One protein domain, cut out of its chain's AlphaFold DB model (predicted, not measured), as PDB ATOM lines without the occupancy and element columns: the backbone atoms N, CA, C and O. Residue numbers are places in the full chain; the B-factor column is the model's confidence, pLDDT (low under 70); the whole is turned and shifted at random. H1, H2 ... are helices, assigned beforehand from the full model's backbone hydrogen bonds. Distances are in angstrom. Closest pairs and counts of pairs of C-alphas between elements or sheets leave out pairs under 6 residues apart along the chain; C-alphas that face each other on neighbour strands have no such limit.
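This is residues 127 to 170 of the 202 residues of an uncharacterized protein of Mytilus galloprovincialis (UniProt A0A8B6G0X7). This is a small domain of little regular structure: a mostly looped chain with the short helix H1 near a wide loop, residues 137 to 148, which turns at one end of the long axis. A second loop, around residues 149 to 158, follows, and the chain then runs through tiny H2 to the other end. The printed part has 44 residues, 10 of them in two named helices, H1 then H2, with no named strand; the class is all helix. It is only just compact, close to loose, with a radius of gyration of the C-alphas of 10.7 A and spans of 37 by 18 by 12 A.

Find C-alpha 131 at (392.243, 293.992, 200.905); from there H1, residues 131 to 136, runs 8.1 A. H2, residues 163 to 166, spans 5.8 A and ends at C-alpha 166, (375.006, 301.977, 206.809).

Start from H1: H2 is apart from it, across a long link of 26 residues. In H1 every O i to N i+4 pair is within hydrogen-bond range; H2 is too short for such a pair.

The C-alphas of Asn 143 and Val 170 are the two farthest apart, 37.8 A. The printed part has no cut. Look for pLDDT under 70 at residue 127 and residues 165 to 170.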
ATOM      1  N   SER A 127     391.596 295.670 190.569       62.97
ATOM      2  CA  SER A 127     391.594 296.992 191.160       62.97
ATOM      3  C   SER A 127     392.739 296.880 192.121       62.97
ATOM      4  O   SER A 127     392.665 296.042 193.019       62.97
ATOM      5  N   TYR A 128     393.829 297.601 191.861       85.50
ATOM      6  CA  TYR A 128     395.014 297.618 192.704       85.50
ATOM      7  C   TYR A 128     394.610 298.200 194.060       85.50
ATOM      8  O   TYR A 128     394.953 299.329 194.362       85.50
ATOM      9  N   LYS A 129     393.794 297.495 194.844       92.25
ATOM     10  CA  LYS A 129     393.169 297.923 196.088       92.25
ATOM     11  C   LYS A 129     393.565 296.943 197.173       92.25
ATOM     12  O   LYS A 129     393.480 295.730 197.004       92.25
ATOM     13  N   CYS A 130     394.034 297.472 198.294       94.19
ATOM     14  CA  CYS A 130     394.541 296.641 199.374       94.19
ATOM     15  C   CYS A 130     393.381 296.027 200.163       94.19
ATOM     16  O   CYS A 130     392.616 296.740 200.817       94.19
ATOM     17  N   TYR A 131     393.264 294.702 200.137       93.88
ATOM     18  CA  TYR A 131     392.243 293.992 200.905       93.88
ATOM     19  C   TYR A 131     392.501 294.034 202.417       93.88
ATOM     20  O   TYR A 131     391.548 294.192 203.178       93.88
ATOM     21  N   ASP A 132     393.763 293.992 202.862       94.81
ATOM     22  CA  ASP A 132     394.103 294.119 204.287       94.81
ATOM     23  C   ASP A 132     393.613 295.456 204.858       94.81
ATOM     24  O   ASP A 132     392.894 295.467 205.856       94.81
ATOM     25  N   PHE A 133     393.900 296.571 204.174       96.44
ATOM     26  CA  PHE A 133     393.372 297.889 204.537       96.44
ATOM     27  C   PHE A 133     391.840 297.890 204.602       96.44
ATOM     28  O   PHE A 133     391.254 298.389 205.561       96.44
ATOM     29  N   ASN A 134     391.177 297.310 203.599       94.62
ATOM     30  CA  ASN A 134     389.722 297.359 203.488       94.62
ATOM     31  C   ASN A 134     388.989 296.532 204.554       94.62
ATOM     32  O   ASN A 134     387.951 296.989 205.033       94.62
ATOM     33  N   PHE A 135     389.517 295.367 204.941       92.75
ATOM     34  CA  PHE A 135     388.867 294.468 205.902       92.75
ATOM     35  C   PHE A 135     389.365 294.623 207.342       92.75
ATOM     36  O   PHE A 135     388.578 294.442 208.267       92.75
ATOM     37  N   LYS A 136     390.641 294.968 207.555       94.31
ATOM     38  CA  LYS A 136     391.224 295.158 208.899       94.31
ATOM     39  C   LYS A 136     391.239 296.624 209.335       94.31
ATOM     40  O   LYS A 136     391.536 296.919 210.485       94.31
ATOM     41  N   GLY A 137     390.954 297.549 208.419       93.00
ATOM     42  CA  GLY A 137     391.007 298.992 208.659       93.00
ATOM     43  C   GLY A 137     392.405 299.601 208.554       93.00
ATOM     44  O   GLY A 137     392.522 300.819 208.449       93.00
ATOM     45  N   VAL A 138     393.450 298.771 208.540       94.62
ATOM     46  CA  VAL A 138     394.860 299.168 208.472       94.62
ATOM     47  C   VAL A 138     395.646 298.176 207.612       94.62
ATOM     48  O   VAL A 138     395.300 296.996 207.537       94.62
ATOM     49  N   CYS A 139     396.708 298.642 206.952       96.56
ATOM     50  CA  CYS A 139     397.661 297.788 206.241       96.56
ATOM     51  C   CYS A 139     399.056 297.975 206.843       96.56
ATOM     52  O   CYS A 139     399.557 299.092 206.895       96.56
ATOM     53  N   ASN A 140     399.697 296.878 207.252       96.81
ATOM     54  CA  ASN A 140     401.014 296.910 207.902       96.81
ATOM     55  C   ASN A 140     402.189 296.922 206.903       96.81
ATOM     56  O   ASN A 140     403.352 296.910 207.303       96.81
ATOM     57  N   LYS A 141     401.911 296.913 205.593       96.31
ATOM     58  CA  LYS A 141     402.945 296.970 204.555       96.31
ATOM     59  C   LYS A 141     403.380 298.422 204.371       96.31
ATOM     60  O   LYS A 141     402.592 299.231 203.891       96.31
ATOM     61  N   ARG A 142     404.639 298.733 204.708       92.56
ATOM     62  CA  ARG A 142     405.207 300.094 204.603       92.56
ATOM     63  C   ARG A 142     405.086 300.680 203.190       92.56
ATOM     64  O   ARG A 142     404.707 301.831 203.052       92.56
ATOM     65  N   ASN A 143     405.301 299.850 202.166       94.38
ATOM     66  CA  ASN A 143     405.153 300.210 200.752       94.38
ATOM     67  C   ASN A 143     404.120 299.294 200.084       94.38
ATOM     68  O   ASN A 143     404.458 298.417 199.287       94.38
ATOM     69  N   CYS A 144     402.852 299.420 200.479       94.62
ATOM     70  CA  CYS A 144     401.783 298.629 199.880       94.62
ATOM     71  C   CYS A 144     401.631 298.982 198.391       94.62
ATOM     72  O   CYS A 144     401.293 300.110 198.049       94.62
ATOM     73  N   GLN A 145     401.839 298.004 197.505       94.50
ATOM     74  CA  GLN A 145     401.665 298.170 196.052       94.50
ATOM     75  C   GLN A 145     400.197 298.382 195.640       94.50
ATOM     76  O   GLN A 145     399.905 298.725 194.498       94.50
ATOM     77  N   TYR A 146     399.264 298.161 196.566       94.62
ATOM     78  CA  TYR A 146     397.836 298.297 196.333       94.62
ATOM     79  C   TYR A 146     397.311 299.585 196.982       94.62
ATOM     80  O   TYR A 146     397.561 299.851 198.155       94.62
ATOM     81  N   ARG A 147     396.508 300.353 196.248       95.00
ATOM     82  CA  ARG A 147     395.834 301.578 196.688       95.00
ATOM     83  C   ARG A 147     394.947 301.331 197.910       95.00
ATOM     84  O   ARG A 147     394.119 300.418 197.949       95.00
ATOM     85  N   HIS A 148     395.066 302.197 198.906       96.19
ATOM     86  CA  HIS A 148     394.217 302.196 200.096       96.19
ATOM     87  C   HIS A 148     392.920 302.970 199.839       96.19
ATOM     88  O   HIS A 148     392.702 304.047 200.374       96.19
ATOM     89  N   ALA A 149     392.063 302.404 198.989       94.75
ATOM     90  CA  ALA A 149     390.756 302.962 198.657       94.75
ATOM     91  C   ALA A 149     389.639 301.965 198.978       94.75
ATOM     92  O   ALA A 149     389.801 300.754 198.788       94.75
ATOM     93  N   CYS A 150     388.490 302.484 199.409       93.94
ATOM     94  CA  CYS A 150     387.311 301.707 199.759       93.94
ATOM     95  C   CYS A 150     386.883 300.808 198.586       93.94
ATOM     96  O   CYS A 150     386.727 301.269 197.446       93.94
ATOM     97  N   LEU A 151     386.632 299.524 198.852       90.25
ATOM     98  CA  LEU A 151     386.121 298.601 197.828       90.25
ATOM     99  C   LEU A 151     384.710 298.971 197.355       90.25
ATOM    100  O   LEU A 151     384.381 298.675 196.212       90.25
ATOM    101  N   ARG A 152     383.902 299.638 198.191       87.12
ATOM    102  CA  ARG A 152     382.520 300.017 197.851       87.12
ATOM    103  C   ARG A 152     382.423 301.358 197.134       87.12
ATOM    104  O   ARG A 152     381.874 301.427 196.044       87.12
ATOM    105  N   CYS A 153     382.932 302.423 197.751       91.62
ATOM    106  CA  CYS A 153     382.751 303.783 197.232       91.62
ATOM    107  C   CYS A 153     383.986 304.360 196.523       91.62
ATOM    108  O   CYS A 153     383.871 305.380 195.857       91.62
ATOM    109  N   GLY A 154     385.160 303.729 196.659       91.25
ATOM    110  CA  GLY A 154     386.405 304.203 196.047       91.25
ATOM    111  C   GLY A 154     387.132 305.345 196.770       91.25
ATOM    112  O   GLY A 154     388.210 305.709 196.316       91.25
ATOM    113  N   SER A 155     386.599 305.884 197.872       93.00
ATOM    114  CA  SER A 155     387.234 306.964 198.656       93.00
ATOM    115  C   SER A 155     388.319 306.461 199.626       93.00
ATOM    116  O   SER A 155     388.450 305.255 199.841       93.00
ATOM    117  N   ASP A 156     389.056 307.379 200.262       94.69
ATOM    118  CA  ASP A 156     390.213 307.093 201.134       94.69
ATOM    119  C   ASP A 156     389.818 306.643 202.558       94.69
ATOM    120  O   ASP A 156     390.156 307.255 203.569       94.69
ATOM    121  N   HIS A 157     389.052 305.557 202.654       94.75
ATOM    122  CA  HIS A 157     388.732 304.868 203.907       94.75
ATOM    123  C   HIS A 157     388.556 303.361 203.673       94.75
ATOM    124  O   HIS A 157     388.319 302.911 202.551       94.75
ATOM    125  N   SER A 158     388.660 302.559 204.733       95.25
ATOM    126  CA  SER A 158     388.412 301.114 204.674       95.25
ATOM    127  C   SER A 158     386.918 300.799 204.549       95.25
ATOM    128  O   SER A 158     386.080 301.604 204.946       95.25
ATOM    129  N   VAL A 159     386.544 299.609 204.060       93.06
ATOM    130  CA  VAL A 159     385.121 299.197 204.004       93.06
ATOM    131  C   VAL A 159     384.466 299.276 205.384       93.06
ATOM    132  O   VAL A 159     383.330 299.731 205.479       93.06
ATOM    133  N   ALA A 160     385.200 298.924 206.441       88.19
ATOM    134  CA  ALA A 160     384.721 298.993 207.821       88.19
ATOM    135  C   ALA A 160     384.326 300.411 208.280       88.19
ATOM    136  O   ALA A 160     383.535 300.552 209.205       88.19
ATOM    137  N   ARG A 161     384.858 301.466 207.647       93.00
ATOM    138  CA  ARG A 161     384.536 302.873 207.947       93.00
ATOM    139  C   ARG A 161     383.702 303.543 206.853       93.00
ATOM    140  O   ARG A 161     383.597 304.767 206.814       93.00
ATOM    141  N   CYS A 162     383.132 302.767 205.935       93.38
ATOM    142  CA  CYS A 162     382.369 303.328 204.832       93.38
ATOM    143  C   CYS A 162     380.989 303.786 205.298       93.38
ATOM    144  O   CYS A 162     380.145 302.963 205.621       93.38
ATOM    145  N   ARG A 163     380.721 305.097 205.274       91.75
ATOM    146  CA  ARG A 163     379.407 305.629 205.675       91.75
ATOM    147  C   ARG A 163     378.264 305.090 204.799       91.75
ATOM    148  O   ARG A 163     377.241 304.696 205.335       91.75
ATOM    149  N   ARG A 164     378.503 304.910 203.490       81.38
ATOM    150  CA  ARG A 164     377.544 304.281 202.553       81.38
ATOM    151  C   ARG A 164     377.237 302.808 202.853       81.38
ATOM    152  O   ARG A 164     376.389 302.214 202.194       81.38
ATOM    153  N   PHE A 165     377.966 302.173 203.772       67.56
ATOM    154  CA  PHE A 165     377.631 300.830 204.239       67.56
ATOM    155  C   PHE A 165     376.338 300.842 205.064       67.56
ATOM    156  O   PHE A 165     375.527 299.939 204.906       67.56
ATOM    157  N   MET A 166     376.132 301.883 205.875       62.16
ATOM    158  CA  MET A 166     375.006 301.977 206.809       62.16
ATOM    159  C   MET A 166     373.689 302.330 206.106       62.16
ATOM    160  O   MET A 166     372.631 301.873 206.523       62.16
ATOM    161  N   ASP A 167     373.747 303.057 204.987       64.00
ATOM    162  CA  ASP A 167     372.539 303.505 204.278       64.00
ATOM    163  C   ASP A 167     371.842 302.379 203.483       64.00
ATOM    164  O   ASP A 167     370.674 302.505 203.125       64.00
ATOM    165  N   ASN A 168     372.534 301.263 203.209       54.44
ATOM    166  CA  ASN A 168     372.017 300.169 202.373       54.44
ATOM    167  C   ASN A 168     371.477 298.959 203.158       54.44
ATOM    168  O   ASN A 168     370.860 298.087 202.548       54.44
ATOM    169  N   GLU A 169     371.680 298.871 204.479       50.97
ATOM    170  CA  GLU A 169     371.111 297.770 205.283       50.97
ATOM    171  C   GLU A 169     369.614 297.935 205.567       50.97
ATOM    172  O   GLU A 169     368.937 296.959 205.877       50.97
ATOM    173  N   VAL A 170     369.057 299.132 205.369       50.84
ATOM    174  CA  VAL A 170     367.626 299.388 205.600       50.84
ATOM    175  C   VAL A 170     366.732 298.716 204.538       50.84
ATOM    176  O   VAL A 170     365.546 298.519 204.783       50.84
TER     177      VAL A 170